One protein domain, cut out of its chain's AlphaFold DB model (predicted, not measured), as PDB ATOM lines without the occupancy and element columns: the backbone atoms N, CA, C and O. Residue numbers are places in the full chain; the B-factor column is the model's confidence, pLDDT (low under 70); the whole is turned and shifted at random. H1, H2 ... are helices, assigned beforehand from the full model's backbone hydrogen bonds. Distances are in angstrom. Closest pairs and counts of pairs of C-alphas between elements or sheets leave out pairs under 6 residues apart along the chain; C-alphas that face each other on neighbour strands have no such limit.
ATOM      1  N   ASP A   6     271.582 136.656 306.829       84.06
ATOM      2  CA  ASP A   6     272.787 137.372 307.261       84.06
ATOM      3  C   ASP A   6     272.457 138.760 307.835       84.06
ATOM      4  O   ASP A   6     272.996 139.157 308.870       84.06
ATOM      5  N   GLU A   7     271.503 139.481 307.237       85.75
ATOM      6  CA  GLU A   7     271.013 140.759 307.774       85.75
ATOM      7  C   GLU A   7     270.345 140.582 309.141       85.75
ATOM      8  O   GLU A   7     270.585 141.374 310.052       85.75
ATOM      9  N   LYS A   8     269.552 139.517 309.325       82.88
ATOM     10  CA  LYS A   8     268.922 139.213 310.621       82.88
ATOM     11  C   LYS A   8     269.962 138.947 311.706       82.88
ATOM     12  O   LYS A   8     269.812 139.449 312.818       82.88
ATOM     13  N   ILE A   9     271.009 138.186 311.391       87.31
ATOM     14  CA  ILE A   9     272.097 137.892 312.333       87.31
ATOM     15  C   ILE A   9     272.840 139.177 312.708       87.31
ATOM     16  O   ILE A   9     273.059 139.426 313.893       87.31
ATOM     17  N   ASN A  10     273.161 140.028 311.732       90.38
ATOM     18  CA  ASN A  10     273.829 141.304 311.991       90.38
ATOM     19  C   ASN A  10     272.991 142.222 312.891       90.38
ATOM     20  O   ASN A  10     273.519 142.761 313.862       90.38
ATOM     21  N   ILE A  11     271.682 142.326 312.638       89.75
ATOM     22  CA  ILE A  11     270.757 143.095 313.485       89.75
ATOM     23  C   ILE A  11     270.736 142.543 314.919       89.75
ATOM     24  O   ILE A  11     270.739 143.313 315.881       89.75
ATOM     25  N   LEU A  12     270.732 141.216 315.089       89.62
ATOM     26  CA  LEU A  12     270.756 140.591 316.413       89.62
ATOM     27  C   LEU A  12     272.076 140.844 317.150       89.62
ATOM     28  O   LEU A  12     272.051 141.146 318.341       89.62
ATOM     29  N   LEU A  13     273.217 140.756 316.464       91.31
ATOM     30  CA  LEU A  13     274.532 141.020 317.052       91.31
ATOM     31  C   LEU A  13     274.702 142.491 317.446       91.31
ATOM     32  O   LEU A  13     275.191 142.785 318.539       91.31
ATOM     33  N   GLU A  14     274.269 143.415 316.589       93.62
ATOM     34  CA  GLU A  14     274.279 144.847 316.887       93.62
ATOM     35  C   GLU A  14     273.348 145.170 318.062       93.62
ATOM     36  O   GLU A  14     273.753 145.840 319.016       93.62
ATOM     37  N   GLY A  15     272.144 144.591 318.063       90.75
ATOM     38  CA  GLY A  15     271.213 144.681 319.180       90.75
ATOM     39  C   GLY A  15     271.818 144.157 320.484       90.75
ATOM     40  O   GLY A  15     271.751 144.842 321.502       90.75
ATOM     41  N   LEU A  16     272.456 142.983 320.472       92.12
ATOM     42  CA  LEU A  16     273.097 142.399 321.654       92.12
ATOM     43  C   LEU A  16     274.207 143.300 322.207       92.12
ATOM     44  O   LEU A  16     274.265 143.544 323.416       92.12
ATOM     45  N   LYS A  17     275.055 143.838 321.323       94.00
ATOM     46  CA  LYS A  17     276.125 144.773 321.688       94.00
ATOM     47  C   LYS A  17     275.566 146.013 322.386       94.00
ATOM     48  O   LYS A  17     276.086 146.410 323.430       94.00
ATOM     49  N   GLU A  18     274.487 146.585 321.860       93.81
ATOM     50  CA  GLU A  18     273.857 147.772 322.443       93.81
ATOM     51  C   GLU A  18     273.235 147.484 323.820       93.81
ATOM     52  O   GLU A  18     273.347 148.294 324.749       93.81
ATOM     53  N   ARG A  19     272.645 146.293 324.008       92.62
ATOM     54  CA  ARG A  19     272.130 145.855 325.319       92.62
ATOM     55  C   ARG A  19     273.251 145.705 326.343       92.62
ATOM     56  O   ARG A  19     273.095 146.161 327.475       92.62
ATOM     57  N   TYR A  20     274.392 145.129 325.966       92.62
ATOM     58  CA  TYR A  20     275.552 145.045 326.860       92.62
ATOM     59  C   TYR A  20     276.136 146.413 327.202       92.62
ATOM     60  O   TYR A  20     276.441 146.657 328.370       92.62
ATOM     61  N   ASN A  21     276.234 147.317 326.226       95.12
ATOM     62  CA  ASN A  21     276.670 148.688 326.470       95.12
ATOM     63  C   ASN A  21     275.737 149.398 327.464       95.12
ATOM     64  O   ASN A  21     276.182 149.959 328.463       95.12
ATOM     65  N   SER A  22     274.424 149.272 327.264       93.00
ATOM     66  CA  SER A  22     273.409 149.821 328.170       93.00
ATOM     67  C   SER A  22     273.539 149.263 329.592       93.00
ATOM     68  O   SER A  22     273.514 150.016 330.565       93.00
ATOM     69  N   ILE A  23     273.726 147.946 329.727       92.62
ATOM     70  CA  ILE A  23     273.959 147.276 331.015       92.62
ATOM     71  C   ILE A  23     275.217 147.826 331.700       92.62
ATOM     72  O   ILE A  23     275.191 148.091 332.903       92.62
ATOM     73  N   HIS A  24     276.308 148.008 330.952       92.81
ATOM     74  CA  HIS A  24     277.550 148.571 331.476       92.81
ATOM     75  C   HIS A  24     277.347 150.003 331.985       92.81
ATOM     76  O   HIS A  24     277.695 150.300 333.126       92.81
ATOM     77  N   ILE A  25     276.704 150.858 331.186       94.69
ATOM     78  CA  ILE A  25     276.403 152.251 331.546       94.69
ATOM     79  C   ILE A  25     275.540 152.320 332.813       94.69
ATOM     80  O   ILE A  25     275.801 153.141 333.692       94.69
ATOM     81  N   ILE A  26     274.528 151.455 332.949       93.56
ATOM     82  CA  ILE A  26     273.690 151.398 334.158       93.56
ATOM     83  C   ILE A  26     274.537 151.065 335.392       93.56
ATOM     84  O   ILE A  26     274.397 151.722 336.424       93.56
ATOM     85  N   ARG A  27     275.436 150.077 335.290       93.00
ATOM     86  CA  ARG A  27     276.327 149.709 336.401       93.00
ATOM     87  C   ARG A  27     277.268 150.850 336.771       93.00
ATOM     88  O   ARG A  27     277.395 151.169 337.949       93.00
ATOM     89  N   GLU A  28     277.889 151.479 335.782       94.38
ATOM     90  CA  GLU A  28     278.789 152.610 335.999       94.38
ATOM     91  C   GLU A  28     278.073 153.772 336.698       94.38
ATOM     92  O   GLU A  28     278.581 154.313 337.680       94.38
ATOM     93  N   ARG A  29     276.851 154.103 336.265       93.94
ATOM     94  CA  ARG A  29     276.030 155.149 336.891       93.94
ATOM     95  C   ARG A  29     275.657 154.814 338.329       93.94
ATOM     96  O   ARG A  29     275.830 155.663 339.198       93.94
ATOM     97  N   ALA A  30     275.180 153.595 338.582       93.81
ATOM     98  CA  ALA A  30     274.835 153.146 339.928       93.81
ATOM     99  C   ALA A  30     276.043 153.263 340.873       93.81
ATOM    100  O   ALA A  30     275.938 153.875 341.931       93.81
ATOM    101  N   GLN A  31     277.207 152.762 340.448       94.06
ATOM    102  CA  GLN A  31     278.435 152.818 341.239       94.06
ATOM    103  C   GLN A  31     278.933 154.254 341.446       94.06
ATOM    104  O   GLN A  31     279.309 154.619 342.558       94.06
ATOM    105  N   SER A  32     278.930 155.075 340.394       95.19
ATOM    106  CA  SER A  32     279.347 156.477 340.465       95.19
ATOM    107  C   SER A  32     278.486 157.255 341.460       95.19
ATOM    108  O   SER A  32     279.015 157.890 342.370       95.19
ATOM    109  N   VAL A  33     277.158 157.131 341.372       94.81
ATOM    110  CA  VAL A  33     276.230 157.793 342.302       94.81
ATOM    111  C   VAL A  33     276.421 157.294 343.735       94.81
ATOM    112  O   VAL A  33     276.476 158.110 344.653       94.81
ATOM    113  N   SER A  34     276.594 155.987 343.947       94.44
ATOM    114  CA  SER A  34     276.891 155.442 345.276       94.44
ATOM    115  C   SER A  34     278.183 156.014 345.873       94.44
ATOM    116  O   SER A  34     278.203 156.359 347.055       94.44
ATOM    117  N   LEU A  35     279.240 156.170 345.070       94.81
ATOM    118  CA  LEU A  35     280.497 156.788 345.506       94.81
ATOM    119  C   LEU A  35     280.335 158.278 345.824       94.81
ATOM    120  O   LEU A  35     280.884 158.742 346.821       94.81
ATOM    121  N   TRP A  36     279.555 159.017 345.031       96.31
ATOM    122  CA  TRP A  36     279.231 160.418 345.311       96.31
ATOM    123  C   TRP A  36     278.484 160.578 346.634       96.31
ATOM    124  O   TRP A  36     278.873 161.400 347.462       96.31
ATOM    125  N   ILE A  37     277.452 159.763 346.865       95.56
ATOM    126  CA  ILE A  37     276.684 159.774 348.117       95.56
ATOM    127  C   ILE A  37     277.601 159.472 349.304       95.56
ATOM    128  O   ILE A  37     277.576 160.194 350.300       95.56
ATOM    129  N   LEU A  38     278.447 158.445 349.193       95.38
ATOM    130  CA  LEU A  38     279.402 158.101 350.243       95.38
ATOM    131  C   LEU A  38     280.398 159.239 350.500       95.38
ATOM    132  O   LEU A  38     280.623 159.596 351.654       95.38
ATOM    133  N   GLY A  39     280.954 159.843 349.449       95.69
ATOM    134  CA  GLY A  39     281.881 160.970 349.561       95.69
ATOM    135  C   GLY A  39     281.257 162.177 350.262       95.69
ATOM    136  O   GLY A  39     281.876 162.753 351.155       95.69
ATOM    137  N   ILE A  40     280.009 162.514 349.923       96.06
ATOM    138  CA  ILE A  40     279.257 163.597 350.571       96.06
ATOM    139  C   ILE A  40     279.031 163.284 352.054       96.06
ATOM    140  O   ILE A  40     279.320 164.126 352.900       96.06
ATOM    141  N   LEU A  41     278.576 162.072 352.390       95.62
ATOM    142  CA  LEU A  41     278.319 161.680 353.781       95.62
ATOM    143  C   LEU A  41     279.598 161.696 354.625       95.62
ATOM    144  O   LEU A  41     279.588 162.193 355.752       95.62
ATOM    145  N   VAL A  42     280.719 161.217 354.080       94.50
ATOM    146  CA  VAL A  42     282.023 161.258 354.757       94.50
ATOM    147  C   VAL A  42     282.510 162.696 354.933       94.50
ATOM    148  O   VAL A  42     282.957 163.049 356.023       94.50
ATOM    149  N   ALA A  43     282.384 163.552 353.915       95.44
ATOM    150  CA  ALA A  43     282.763 164.960 354.015       95.44
ATOM    151  C   ALA A  43     281.927 165.704 355.069       95.44
ATOM    152  O   ALA A  43     282.480 166.430 355.894       95.44
ATOM    153  N   MET A  44     280.610 165.469 355.101       93.25
ATOM    154  CA  MET A  44     279.721 166.007 356.135       93.25
ATOM    155  C   MET A  44     280.110 165.511 357.530       93.25
ATOM    156  O   MET A  44     280.115 166.292 358.477       93.25
ATOM    157  N   SER A  45     280.477 164.234 357.655       92.38
ATOM    158  CA  SER A  45     280.940 163.650 358.918       92.38
ATOM    159  C   SER A  45     282.232 164.316 359.394       92.38
ATOM    160  O   SER A  45     282.315 164.757 360.535       92.38
ATOM    161  N   ALA A  46     283.225 164.463 358.514       91.81
ATOM    162  CA  ALA A  46     284.481 165.134 358.839       91.81
ATOM    163  C   ALA A  46     284.262 166.600 359.242       91.81
ATOM    164  O   ALA A  46     284.851 167.071 360.214       91.81
ATOM    165  N   TRP A  47     283.376 167.306 358.533       91.88
ATOM    166  CA  TRP A  47     283.027 168.687 358.854       91.88
ATOM    167  C   TRP A  47     282.332 168.808 360.212       91.88
ATOM    168  O   TRP A  47     282.677 169.694 360.994       91.88
ATOM    169  N   LEU A  48     281.401 167.901 360.526       89.75
ATOM    170  CA  LEU A  48     280.809 167.821 361.858       89.75
ATOM    171  C   LEU A  48     281.896 167.563 362.898       89.75
ATOM    172  O   LEU A  48     281.983 168.300 363.863       89.75
ATOM    173  N   PHE A  49     282.769 166.581 362.696       86.44
ATOM    174  CA  PHE A  49     283.813 166.258 363.668       86.44
ATOM    175  C   PHE A  49     284.757 167.438 363.972       86.44
ATOM    176  O   PHE A  49     285.187 167.603 365.109       86.44
ATOM    177  N   GLN A  50     285.067 168.273 362.974       87.88
ATOM    178  CA  GLN A  50     285.903 169.467 363.159       87.88
ATOM    179  C   GLN A  50     285.188 170.596 363.905       87.88
ATOM    180  O   GLN A  50     285.819 171.334 364.660       87.88
ATOM    181  N   ASN A  51     283.883 170.749 363.684       82.56
ATOM    182  CA  ASN A  51     283.095 171.796 364.312       82.56
ATOM    183  C   ASN A  51     282.384 171.217 365.536       82.56
ATOM    184  O   ASN A  51     281.385 170.509 365.411       82.56
ATOM    185  N   PHE A  52     282.885 171.551 366.726       71.12
ATOM    186  CA  PHE A  52     282.224 171.262 368.000       71.12
ATOM    187  C   PHE A  52     280.906 172.049 368.098       71.12
ATOM    188  O   PHE A  52     280.822 173.120 368.698       71.12
ATOM    189  N   LEU A  53     279.874 171.537 367.434       75.69
ATOM    190  CA  LEU A  53     278.541 172.111 367.410       75.69
ATOM    191  C   LEU A  53     277.724 171.443 368.509       75.69
ATOM    192  O   LEU A  53     277.446 170.243 368.462       75.69
ATOM    193  N   ILE A  54     277.302 172.235 369.493       78.88
ATOM    194  CA  ILE A  54     276.358 171.785 370.516       78.88
ATOM    195  C   ILE A  54     274.970 171.761 369.869       78.88
ATOM    196  O   ILE A  54     274.237 172.746 369.873       78.88
ATOM    197  N   ILE A  55     274.647 170.634 369.237       81.25
ATOM    198  CA  ILE A  55     273.353 170.388 368.599       81.25
ATOM    199  C   ILE A  55     272.452 169.678 369.609       81.25
ATOM    200  O   ILE A  55     272.843 168.655 370.182       81.25
ATOM    201  N   ASN A  56     271.233 170.185 369.808       88.50
ATOM    202  CA  ASN A  56     270.265 169.538 370.688       88.50
ATOM    203  C   ASN A  56     269.917 168.134 370.184       88.50
ATOM    204  O   ASN A  56     269.878 167.864 368.985       88.50
ATOM    205  N   PHE A  57     269.586 167.236 371.110       87.62
ATOM    206  CA  PHE A  57     269.236 165.853 370.779       87.62
ATOM    207  C   PHE A  57     268.076 165.751 369.772       87.62
ATOM    208  O   PHE A  57     268.134 164.950 368.840       87.62
ATOM    209  N   PHE A  58     267.057 166.605 369.910       91.06
ATOM    210  CA  PHE A  58     265.934 166.661 368.970       91.06
ATOM    211  C   PHE A  58     266.362 167.089 367.561       91.06
ATOM    212  O   PHE A  58     265.926 166.478 366.586       91.06
ATOM    213  N   ASP A  59     267.267 168.064 367.446       90.62
ATOM    214  CA  ASP A  59     267.782 168.524 366.154       90.62
ATOM    215  C   ASP A  59     268.627 167.434 365.477       90.62
ATOM    216  O   ASP A  59     268.513 167.223 364.270       90.62
ATOM    217  N   LYS A  60     269.409 166.664 366.251       90.81
ATOM    218  CA  LYS A  60     270.156 165.499 365.737       90.81
ATOM    219  C   LYS A  60     269.222 164.448 365.134       90.81
ATOM    220  O   LYS A  60     269.485 163.949 364.039       90.81
ATOM    221  N   ILE A  61     268.122 164.132 365.821       93.31
ATOM    222  CA  ILE A  61     267.108 163.195 365.316       93.31
ATOM    223  C   ILE A  61     266.466 163.736 364.038       93.31
ATOM    224  O   ILE A  61     266.345 162.998 363.062       93.31
ATOM    225  N   LEU A  62     266.087 165.016 364.024       95.06
ATOM    226  CA  LEU A  62     265.460 165.646 362.864       95.06
ATOM    227  C   LEU A  62     266.388 165.594 361.642       95.06
ATOM    228  O   LEU A  62     265.970 165.138 360.580       95.06
ATOM    229  N   ILE A  63     267.657 165.982 361.799       92.62
ATOM    230  CA  ILE A  63     268.667 165.937 360.730       92.62
ATOM    231  C   ILE A  63     268.854 164.505 360.215       92.62
ATOM    232  O   ILE A  63     268.837 164.276 359.003       92.62
ATOM    233  N   SER A  64     268.994 163.534 361.124       93.56
ATOM    234  CA  SER A  64     269.121 162.120 360.760       93.56
ATOM    235  C   SER A  64     267.912 161.639 359.955       93.56
ATOM    236  O   SER A  64     268.090 161.003 358.919       93.56
ATOM    237  N   PHE A  65     266.694 161.985 360.373       95.38
ATOM    238  CA  PHE A  65     265.471 161.582 359.684       95.38
ATOM    239  C   PHE A  65     265.342 162.208 358.290       95.38
ATOM    240  O   PHE A  65     264.982 161.519 357.335       95.38
ATOM    241  N   VAL A  66     265.680 163.492 358.144       95.62
ATOM    242  CA  VAL A  66     265.657 164.180 356.844       95.62
ATOM    243  C   VAL A  66     266.641 163.532 355.872       95.62
ATOM    244  O   VAL A  66     266.262 163.195 354.750       95.62
ATOM    245  N   ILE A  67     267.882 163.291 356.302       94.88
ATOM    246  CA  ILE A  67     268.895 162.638 355.460       94.88
ATOM    247  C   ILE A  67     268.465 161.212 355.112       94.88
ATOM    248  O   ILE A  67     268.571 160.810 353.955       94.88
ATOM    249  N   PHE A  68     267.916 160.467 356.074       94.81
ATOM    250  CA  PHE A  68     267.375 159.136 355.819       94.81
ATOM    251  C   PHE A  68     266.268 159.151 354.763       94.81
ATOM    252  O   PHE A  68     266.287 158.331 353.852       94.81
ATOM    253  N   SER A  69     265.329 160.097 354.848       95.25
ATOM    254  CA  SER A  69     264.233 160.227 353.884       95.25
ATOM    255  C   SER A  69     264.743 160.533 352.471       95.25
ATOM    256  O   SER A  69     264.281 159.921 351.507       95.25
ATOM    257  N   ILE A  70     265.749 161.406 352.348       95.25
ATOM    258  CA  ILE A  70     266.401 161.709 351.066       95.25
ATOM    259  C   ILE A  70     267.083 160.458 350.502       95.25
ATOM    260  O   ILE A  70     266.867 160.108 349.342       95.25
ATOM    261  N   LEU A  71     267.871 159.750 351.317       94.44
ATOM    262  CA  LEU A  71     268.545 158.520 350.890       94.44
ATOM    263  C   LEU A  71     267.543 157.437 350.486       94.44
ATOM    264  O   LEU A  71     267.737 156.779 349.466       94.44
ATOM    265  N   LEU A  72     266.453 157.284 351.238       93.56
ATOM    266  CA  LEU A  72     265.388 156.341 350.920       93.56
ATOM    267  C   LEU A  72     264.733 156.678 349.577       93.56
ATOM    268  O   LEU A  72     264.510 155.781 348.773       93.56
ATOM    269  N   SER A  73     264.483 157.959 349.298       93.88
ATOM    270  CA  SER A  73     263.953 158.399 348.003       93.88
ATOM    271  C   SER A  73     264.900 158.051 346.851       93.88
ATOM    272  O   SER A  73     264.458 157.508 345.840       93.88
ATOM    273  N   VAL A  74     266.207 158.271 347.021       92.69
ATOM    274  CA  VAL A  74     267.216 157.893 346.018       92.69
ATOM    275  C   VAL A  74     267.259 156.376 345.814       92.69
ATOM    276  O   VAL A  74     267.299 155.908 344.678       92.69
ATOM    277  N   ILE A  75     267.215 155.588 346.888       91.56
ATOM    278  CA  ILE A  75     267.232 154.123 346.803       91.56
ATOM    279  C   ILE A  75     265.966 153.605 346.108       91.56
ATOM    280  O   ILE A  75     266.058 152.807 345.180       91.56
ATOM    281  N   CYS A  76     264.786 154.066 346.521       91.81
ATOM    282  CA  CYS A  76     263.523 153.555 345.996       91.81
ATOM    283  C   CYS A  76     263.241 154.010 344.563       91.81
ATOM    284  O   CYS A  76     262.760 153.208 343.771       91.81
ATOM    285  N   LEU A  77     263.516 155.275 344.233       93.19
ATOM    286  CA  LEU A  77     263.206 155.825 342.913       93.19
ATOM    287  C   LEU A  77     264.372 155.597 341.953       93.19
ATOM    288  O   LEU A  77     264.266 154.823 341.011       93.19
ATOM    289  N   PHE A  78     265.521 156.218 342.222       92.19
ATOM    290  CA  PHE A  78     266.630 156.221 341.272       92.19
ATOM    291  C   PHE A  78     267.256 154.834 341.099       92.19
ATOM    292  O   PHE A  78     267.405 154.354 339.975       92.19
ATOM    293  N   PHE A  79     267.616 154.160 342.194       92.12
ATOM    294  CA  PHE A  79     268.178 152.813 342.077       92.12
ATOM    295  C   PHE A  79     267.125 151.770 341.701       92.12
ATOM    296  O   PHE A  79     267.459 150.845 340.962       92.12
ATOM    297  N   GLY A  80     265.874 151.940 342.140       90.50
ATOM    298  CA  GLY A  80     264.756 151.100 341.711       90.50
ATOM    299  C   GLY A  80     264.588 151.098 340.189       90.50
ATOM    300  O   GLY A  80     264.577 150.029 339.573       90.50
ATOM    301  N   ASP A  81     264.573 152.281 339.574       92.44
ATOM    302  CA  ASP A  81     264.476 152.435 338.118       92.44
ATOM    303  C   ASP A  81     265.695 151.841 337.396       92.44
ATOM    304  O   ASP A  81     265.555 151.152 336.381       92.44
ATOM    305  N   LEU A  82     266.907 152.051 337.926       92.81
ATOM    306  CA  LEU A  82     268.123 151.462 337.356       92.81
ATOM    307  C   LEU A  82     268.124 149.933 337.447       92.81
ATOM    308  O   LEU A  82     268.541 149.267 336.498       92.81
ATOM    309  N   GLU A  83     267.665 149.368 338.560       91.94
ATOM    310  CA  GLU A  83     267.583 147.923 338.757       91.94
ATOM    311  C   GLU A  83     266.543 147.302 337.822       91.94
ATOM    312  O   GLU A  83     266.803 146.264 337.202       91.94
ATOM    313  N   GLN A  84     265.387 147.950 337.661       91.12
ATOM    314  CA  GLN A  84     264.377 147.526 336.697       91.12
ATOM    315  C   GLN A  84     264.919 147.595 335.266       91.12
ATOM    316  O   GLN A  84     264.830 146.611 334.529       91.12
ATOM    317  N   GLY A  85     265.551 148.710 334.891       90.88
ATOM    318  CA  GLY A  85     266.190 148.870 333.587       90.88
ATOM    319  C   GLY A  85     267.232 147.784 333.330       90.88
ATOM    320  O   GLY A  85     267.205 147.132 332.287       90.88
ATOM    321  N   PHE A  86     268.101 147.515 334.305       91.56
ATOM    322  CA  PHE A  86     269.104 146.455 334.230       91.56
ATOM    323  C   PHE A  86     268.473 145.080 333.978       91.56
ATOM    324  O   PHE A  86     268.920 144.355 333.086       91.56
ATOM    325  N   LYS A  87     267.416 144.734 334.727       89.94
ATOM    326  CA  LYS A  87     266.675 143.471 334.577       89.94
ATOM    327  C   LYS A  87     266.111 143.322 333.170       89.94
ATOM    328  O   LYS A  87     266.354 142.305 332.526       89.94
ATOM    329  N   THR A  88     265.432 144.350 332.661       91.00
ATOM    330  CA  THR A  88     264.841 144.326 331.318       91.00
ATOM    331  C   THR A  88     265.902 144.201 330.227       91.00
ATOM    332  O   THR A  88     265.755 143.377 329.325       91.00
ATOM    333  N   GLN A  89     267.003 144.961 330.304       91.00
ATOM    334  CA  GLN A  89     268.085 144.846 329.317       91.00
ATOM    335  C   GLN A  89     268.713 143.447 329.335       91.00
ATOM    336  O   GLN A  89     269.011 142.891 328.277       91.00
ATOM    337  N   ARG A  90     268.890 142.858 330.525       88.62
ATOM    338  CA  ARG A  90     269.470 141.522 330.676       88.62
ATOM    339  C   ARG A  90     268.545 140.425 330.158       88.62
ATOM    340  O   ARG A  90     269.025 139.502 329.511       88.62
ATOM    341  N   GLU A  91     267.242 140.545 330.396       89.69
ATOM    342  CA  GLU A  91     266.247 139.612 329.866       89.69
ATOM    343  C   GLU A  91     266.235 139.627 328.332       89.69
ATOM    344  O   GLU A  91     266.267 138.575 327.696       89.69
ATOM    345  N   VAL A  92     266.250 140.817 327.723       89.56
ATOM    346  CA  VAL A  92     266.301 140.955 326.260       89.56
ATOM    347  C   VAL A  92     267.618 140.412 325.702       89.56
ATOM    348  O   VAL A  92     267.593 139.691 324.708       89.56
ATOM    349  N   ALA A  93     268.753 140.697 326.348       89.38
ATOM    350  CA  ALA A  93     270.044 140.135 325.952       89.38
ATOM    351  C   ALA A  93     270.031 138.597 326.001       89.38
ATOM    352  O   ALA A  93     270.420 137.968 325.026       89.38
ATOM    353  N   SER A  94     269.497 137.998 327.072       87.44
ATOM    354  CA  SER A  94     269.369 136.538 327.218       87.44
ATOM    355  C   SER A  94     268.516 135.913 326.104       87.44
ATOM    356  O   SER A  94     268.895 134.895 325.528       87.44
ATOM    357  N   LYS A  95     267.409 136.563 325.710       87.69
ATOM    358  CA  LYS A  95     266.580 136.120 324.571       87.69
ATOM    359  C   LYS A  95     267.336 136.175 323.243       87.69
ATOM    360  O   LYS A  95     267.234 135.245 322.449       87.69
ATOM    361  N   ILE A  96     268.098 137.243 322.994       88.06
ATOM    362  CA  ILE A  96     268.925 137.357 321.783       88.06
ATOM    363  C   ILE A  96     270.027 136.287 321.791       88.06
ATOM    364  O   ILE A  96     270.252 135.634 320.777       88.06
ATOM    365  N   GLU A  97     270.671 136.064 322.937       87.31
ATOM    366  CA  GLU A  97     271.700 135.036 323.109       87.31
ATOM    367  C   GLU A  97     271.160 133.617 322.860       87.31
ATOM    368  O   GLU A  97     271.845 132.785 322.266       87.31
ATOM    369  N   GLU A  98     269.927 133.343 323.292       86.38
ATOM    370  CA  GLU A  98     269.235 132.077 323.039       86.38
ATOM    371  C   GLU A  98     268.940 131.874 321.551       86.38
ATOM    372  O   GLU A  98     269.236 130.806 321.020       86.38
ATOM    373  N   VAL A  99     268.434 132.901 320.861       86.50
ATOM    374  CA  VAL A  99     268.176 132.846 319.409       86.50
ATOM    375  C   VAL A  99     269.469 132.652 318.612       86.50
ATOM    376  O   VAL A  99     269.469 131.949 317.605       86.50
ATOM    377  N   LEU A 100     270.580 133.230 319.075       84.88
ATOM    378  CA  LEU A 100     271.908 133.056 318.476       84.88
ATOM    379  C   LEU A 100     272.576 131.717 318.836       84.88
ATOM    380  O   LEU A 100     273.671 131.443 318.354       84.88
ATOM    381  N   GLY A 101     271.949 130.886 319.675       82.19
ATOM    382  CA  GLY A 101     272.438 129.545 319.994       82.19
ATOM    383  C   GLY A 101     273.571 129.487 321.024       82.19
ATOM    384  O   GLY A 101     274.170 128.427 321.193       82.19
ATOM    385  N   PHE A 102     273.860 130.564 321.771       83.44
ATOM    386  CA  PHE A 102     274.960 130.579 322.762       83.44
ATOM    387  C   PHE A 102     274.787 129.585 323.918       83.44
ATOM    388  O   PHE A 102     275.773 129.168 324.533       83.44
ATOM    389  N   TYR A 103     273.550 129.171 324.185       80.25
ATOM    390  CA  TYR A 103     273.212 128.153 325.182       80.25
ATOM    391  C   TYR A 103     273.073 126.740 324.589       80.25
ATOM    392  O   TYR A 103     272.916 125.780 325.338       80.25
ATOM    393  N   GLY A 104     273.134 126.590 323.261       75.50
ATOM    394  CA  GLY A 104     273.013 125.301 322.583       75.50
ATOM    395  C   GLY A 104     274.315 124.501 322.621       75.50
ATOM    396  O   GLY A 104     275.393 125.030 322.344       75.50
ATOM    397  N   ASN A 105     274.228 123.208 322.935       72.75
ATOM    398  CA  ASN A 105     275.354 122.286 322.757       72.75
ATOM    399  C   ASN A 105     275.566 122.001 321.268       72.75
ATOM    400  O   ASN A 105     274.597 121.923 320.515       72.75
ATOM    401  N   ASN A 106     276.822 121.808 320.859       71.31
ATOM    402  CA  ASN A 106     277.208 121.512 319.476       71.31
ATOM    403  C   ASN A 106     276.758 122.553 318.428       71.31
ATOM    404  O   ASN A 106     276.755 122.257 317.239       71.31
ATOM    405  N   PHE A 107     276.368 123.769 318.835       75.12
ATOM    406  CA  PHE A 107     275.903 124.796 317.894       75.12
ATOM    407  C   PHE A 107     277.061 125.485 317.154       75.12
ATOM    408  O   PHE A 107     276.969 125.747 315.962       75.12
ATOM    409  N   PHE A 108     278.165 125.766 317.858       69.06
ATOM    410  CA  PHE A 108     279.328 126.464 317.288       69.06
ATOM    411  C   PHE A 108     280.454 125.528 316.834       69.06
ATOM    412  O   PHE A 108     281.225 125.887 315.950       69.06
ATOM    413  N   ALA A 109     280.571 124.350 317.445       73.50
ATOM    414  CA  ALA A 109     281.540 123.325 317.073       73.50
ATOM    415  C   ALA A 109     281.044 121.948 317.528       73.50
ATOM    416  O   ALA A 109     280.492 121.820 318.626       73.50
ATOM    417  N   ASP A 110     281.272 120.921 316.709       70.25
ATOM    418  CA  ASP A 110     280.950 119.540 317.062       70.25
ATOM    419  C   ASP A 110     281.715 119.105 318.324       70.25
ATOM    420  O   ASP A 110     282.909 119.371 318.476       70.25
ATOM    421  N   ASN A 111     281.020 118.420 319.236       67.12
ATOM    422  CA  ASN A 111     281.518 117.956 320.540       67.12
ATOM    423  C   ASN A 111     281.903 119.056 321.547       67.12
ATOM    424  O   ASN A 111     282.567 118.763 322.546       67.12
ATOM    425  N   TYR A 112     281.466 120.302 321.345       68.19
ATOM    426  CA  TYR A 112     281.633 121.369 322.331       68.19
ATOM    427  C   TYR A 112     280.368 121.589 323.165       68.19
ATOM    428  O   TYR A 112     279.241 121.649 322.662       68.19
ATOM    429  N   LYS A 113     280.572 121.754 324.478       74.56
ATOM    430  CA  LYS A 113     279.533 122.258 325.384       74.56
ATOM    431  C   LYS A 113     279.154 123.687 324.992       74.56
ATOM    432  O   LYS A 113     279.965 124.399 324.401       74.56
ATOM    433  N   SER A 114     277.936 124.087 325.348       78.25
ATOM    434  CA  SER A 114     277.432 125.446 325.158       78.25
ATOM    435  C   SER A 114     278.456 126.508 325.577       78.25
ATOM    436  O   SER A 114     279.150 126.360 326.588       78.25
ATOM    437  N   ILE A 115     278.545 127.593 324.801       81.38
ATOM    438  CA  ILE A 115     279.468 128.704 325.084       81.38
ATOM    439  C   ILE A 115     279.138 129.320 326.443       81.38
ATOM    440  O   ILE A 115     280.039 129.624 327.227       81.38
ATOM    441  N   TYR A 116     277.845 129.457 326.743       80.62
ATOM    442  CA  TYR A 116     277.379 129.899 328.046       80.62
ATOM    443  C   TYR A 116     276.752 128.761 328.851       80.62
ATOM    444  O   TYR A 116     275.990 127.954 328.311       80.62
ATOM    445  N   PRO A 117     277.038 128.686 330.163       77.44
ATOM    446  CA  PRO A 117     276.379 127.725 331.032       77.44
ATOM    447  C   PRO A 117     274.896 128.085 331.174       77.44
ATOM    448  O   PRO A 117     274.554 129.251 331.364       77.44
ATOM    449  N   GLU A 118     274.010 127.086 331.186       76.38
ATOM    450  CA  GLU A 118     272.553 127.302 331.298       76.38
ATOM    451  C   GLU A 118     272.147 128.131 332.520       76.38
ATOM    452  O   GLU A 118     271.173 128.881 332.482       76.38
ATOM    453  N   LYS A 119     272.935 128.060 333.602       74.88
ATOM    454  CA  LYS A 119     272.721 128.873 334.804       74.88
ATOM    455  C   LYS A 119     272.661 130.367 334.476       74.88
ATOM    456  O   LYS A 119     271.915 131.086 335.122       74.88
ATOM    457  N   TRP A 120     273.403 130.838 333.474       74.25
ATOM    458  CA  TRP A 120     273.470 132.260 333.120       74.25
ATOM    459  C   TRP A 120     272.215 132.782 332.425       74.25
ATOM    460  O   TRP A 120     271.985 133.989 332.461       74.25
ATOM    461  N   LYS A 121     271.364 131.886 331.910       71.19
ATOM    462  CA  LYS A 121     270.090 132.232 331.273       71.19
ATOM    463  C   LYS A 121     269.139 132.964 332.228       71.19
ATOM    464  O   LYS A 121     268.443 133.886 331.814       71.19
ATOM    465  N   ASN A 122     269.178 132.586 333.512       66.75
ATOM    466  CA  ASN A 122     268.300 133.093 334.574       66.75
ATOM    467  C   ASN A 122     269.046 133.863 335.676       66.75
ATOM    468  O   ASN A 122     268.441 134.225 336.688       66.75
ATOM    469  N   VAL A 123     270.357 134.100 335.533       65.75
ATOM    470  CA  VAL A 123     271.111 134.848 336.547       65.75
ATOM    471  C   VAL A 123     270.721 136.316 336.469       65.75
ATOM    472  O   VAL A 123     271.185 137.086 335.627       65.75
ATOM    473  N   ASN A 124     269.869 136.697 337.410       62.38
ATOM    474  CA  ASN A 124     269.626 138.078 337.751       62.38
ATOM    475  C   ASN A 124     270.761 138.505 338.693       62.38
ATOM    476  O   ASN A 124     270.865 137.984 339.802       62.38
ATOM    477  N   ASN A 125     271.656 139.391 338.251       61.22
ATOM    478  CA  ASN A 125     272.823 139.848 339.027       61.22
ATOM    479  C   ASN A 125     272.419 140.776 340.199       61.22
ATOM    480  O   ASN A 125     272.930 141.887 340.335       61.22
ATOM    481  N   GLY A 126     271.507 140.319 341.065       60.88
ATOM    482  CA  GLY A 126     270.969 141.074 342.199       60.88
ATOM    483  C   GLY A 126     272.045 141.545 343.180       60.88
ATOM    484  O   GLY A 126     271.915 142.615 343.767       60.88
ATOM    485  N   ASN A 127     273.168 140.826 343.276       78.38
ATOM    486  CA  ASN A 127     274.262 141.184 344.183       78.38
ATOM    487  C   ASN A 127     274.894 142.549 343.862       78.38
ATOM    488  O   ASN A 127     275.413 143.202 344.761       78.38
ATOM    489  N   PHE A 128     274.852 143.011 342.605       86.88
ATOM    490  CA  PHE A 128     275.448 144.300 342.246       86.88
ATOM    491  C   PHE A 128     274.717 145.476 342.907       86.88
ATOM    492  O   PHE A 128     275.356 146.335 343.513       86.88
ATOM    493  N   PHE A 129     273.386 145.509 342.828       87.56
ATOM    494  CA  PHE A 129     272.593 146.578 343.442       87.56
ATOM    495  C   PHE A 129     272.618 146.480 344.969       87.56
ATOM    496  O   PHE A 129     272.823 147.493 345.632       87.56
ATOM    497  N   VAL A 130     272.569 145.260 345.523       87.75
ATOM    498  CA  VAL A 130     272.717 145.028 346.972       87.75
ATOM    499  C   VAL A 130     274.030 145.602 347.509       87.75
ATOM    500  O   VAL A 130     274.018 146.300 348.520       87.75
ATOM    501  N   ASN A 131     275.152 145.385 346.817       90.06
ATOM    502  CA  ASN A 131     276.439 145.947 347.231       90.06
ATOM    503  C   ASN A 131     276.427 147.484 347.246       90.06
ATOM    504  O   ASN A 131     276.975 148.092 348.164       90.06
ATOM    505  N   ASN A 132     275.778 148.116 346.266       90.56
ATOM    506  CA  ASN A 132     275.643 149.573 346.219       90.56
ATOM    507  C   ASN A 132     274.743 150.107 347.349       90.56
ATOM    508  O   ASN A 132     275.078 151.121 347.964       90.56
ATOM    509  N   TYR A 133     273.657 149.402 347.689       90.94
ATOM    510  CA  TYR A 133     272.809 149.738 348.838       90.94
ATOM    511  C   TYR A 133     273.576 149.647 350.161       90.94
ATOM    512  O   TYR A 133     273.504 150.562 350.981       90.94
ATOM    513  N   LEU A 134     274.357 148.581 350.353       91.69
ATOM    514  CA  LEU A 134     275.184 148.394 351.550       91.69
ATOM    515  C   LEU A 134     276.257 149.480 351.689       91.69
ATOM    516  O   LEU A 134     276.526 149.949 352.796       91.69
ATOM    517  N   LEU A 135     276.847 149.911 350.572       92.75
ATOM    518  CA  LEU A 135     277.839 150.984 350.550       92.75
ATOM    519  C   LEU A 135     277.229 152.324 350.986       92.75
ATOM    520  O   LEU A 135     277.787 152.996 351.855       92.75
ATOM    521  N   ILE A 136     276.049 152.675 350.463       93.00
ATOM    522  CA  ILE A 136     275.308 153.876 350.883       93.00
ATOM    523  C   ILE A 136     274.943 153.792 352.372       93.00
ATOM    524  O   ILE A 136     275.152 154.753 353.114       93.00
ATOM    525  N   LEU A 137     274.454 152.633 352.829       93.19
ATOM    526  CA  LEU A 137     274.082 152.419 354.226       93.19
ATOM    527  C   LEU A 137     275.281 152.572 355.169       93.19
ATOM    528  O   LEU A 137     275.146 153.146 356.246       93.19
ATOM    529  N   THR A 138     276.460 152.108 354.754       94.00
ATOM    530  CA  THR A 138     277.697 152.253 355.532       94.00
ATOM    531  C   THR A 138     278.086 153.725 355.669       94.00
ATOM    532  O   THR A 138     278.384 154.174 356.773       94.00
ATOM    533  N   GLY A 139     278.013 154.504 354.583       93.69
ATOM    534  CA  GLY A 139     278.234 155.954 354.638       93.69
ATOM    535  C   GLY A 139     277.248 156.663 355.571       93.69
ATOM    536  O   GLY A 139     277.641 157.517 356.365       93.69
ATOM    537  N   TYR A 140     275.974 156.265 355.532       95.12
ATOM    538  CA  TYR A 140     274.941 156.827 356.403       95.12
ATOM    539  C   TYR A 140     275.174 156.477 357.880       95.12
ATOM    540  O   TYR A 140     275.030 157.334 358.750       95.12
ATOM    541  N   LEU A 141     275.595 155.243 358.168       95.00
ATOM    542  CA  LEU A 141     275.922 154.793 359.518       95.00
ATOM    543  C   LEU A 141     277.084 155.603 360.102       95.00
ATOM    544  O   LEU A 141     276.977 156.087 361.229       95.00
ATOM    545  N   VAL A 142     278.161 155.804 359.333       94.38
ATOM    546  CA  VAL A 142     279.295 156.651 359.746       94.38
ATOM    547  C   VAL A 142     278.810 158.056 360.099       94.38
ATOM    548  O   VAL A 142     279.125 158.550 361.180       94.38
ATOM    549  N   PHE A 143     277.977 158.654 359.245       94.81
ATOM    550  CA  PHE A 143     277.413 159.979 359.490       94.81
ATOM    551  C   PHE A 143     276.579 160.051 360.775       94.81
ATOM    552  O   PHE A 143     276.775 160.965 361.576       94.81
ATOM    553  N   ILE A 144     275.691 159.077 361.012       93.50
ATOM    554  CA  ILE A 144     274.903 159.008 362.250       93.50
ATOM    555  C   ILE A 144     275.833 158.940 363.457       93.50
ATOM    556  O   ILE A 144     275.686 159.734 364.384       93.50
ATOM    557  N   LEU A 145     276.802 158.019 363.455       92.81
ATOM    558  CA  LEU A 145     277.726 157.884 364.578       92.81
ATOM    559  C   LEU A 145     278.426 159.214 364.852       92.81
ATOM    560  O   LEU A 145     278.414 159.682 365.988       92.81
ATOM    561  N   THR A 146     278.956 159.875 363.821       91.88
ATOM    562  CA  THR A 146     279.617 161.170 363.994       91.88
ATOM    563  C   THR A 146     278.676 162.243 364.542       91.88
ATOM    564  O   THR A 146     279.066 162.977 365.445       91.88
ATOM    565  N   LEU A 147     277.429 162.314 364.071       91.12
ATOM    566  CA  LEU A 147     276.438 163.279 364.555       91.12
ATOM    567  C   LEU A 147     276.099 163.082 366.044       91.12
ATOM    568  O   LEU A 147     275.951 164.057 366.787       91.12
ATOM    569  N   PHE A 148     275.980 161.833 366.498       88.56
ATOM    570  CA  PHE A 148     275.656 161.533 367.893       88.56
ATOM    571  C   PHE A 148     276.867 161.642 368.825       88.56
ATOM    572  O   PHE A 148     276.691 162.099 369.954       88.56
ATOM    573  N   PHE A 149     278.076 161.313 368.359       87.12
ATOM    574  CA  PHE A 149     279.312 161.505 369.126       87.12
ATOM    575  C   PHE A 149     279.738 162.976 369.232       87.12
ATOM    576  O   PHE A 149     280.343 163.362 370.233       87.12
TER     577      PHE A 149
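This is residues 6 to 149 of the 153 residues of an uncharacterized protein of Candidatus Magasanikbacteria bacterium GW2011_GWC2_37_14 (UniProt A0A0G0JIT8). H1 and H2 form a long helical hairpin, and the shorter H4 packs along its half near the turn, giving a slim up-and-down bundle, each helix running against the one before. H3 and a long link lie toward the other end. The printed part has 144 residues, with four named helices, H1 to H4, and no named strand: an all-helix rod, 74 by 28 by 21 A, only just extended, close to loose, with a radius of gyration of the C-alphas of 22.2 A.

Start at H1, residues 6 to 50; its residues 12 to 30 alone touch H2, residues 57 to 99, opposite ways at a shallow tilt of 14 degrees, closest C-alphas Leu 16 and Ala 93, 5.7 A. Residues 30 to 49 of H1 alone touch H4, residues 126 to 149, the same way, closest C-alphas Leu 38 and Gly 139, 5.0 A. H4 touches H2, opposite ways, closest C-alphas Ser 64 and Ile 144, 6.7 A. H3, residues 118 to 121, is close to H2 but not clearly touching, closest C-alphas Ser 94 and Lys 121, 6.0 A. Each O i to N i+4 pair is within hydrogen-bond range in H1 and H4, and 37 of 39 in H2; H3 is too short for one.

Find C-alpha 6 at (272.787, 137.372, 307.261); H1 runs 65.8 A from there, H2 61.1 A, and H4 34.8 A to C-alpha 149 at (279.312, 161.505, 369.126).

The C-alphas farthest apart, Ile 54 and Asp 110, are 74.9 A apart. The printed part has no cut; the link H2 to H3 is long. Look for pLDDT under 70 at residues 108, 111 to 112 and 122 to 126.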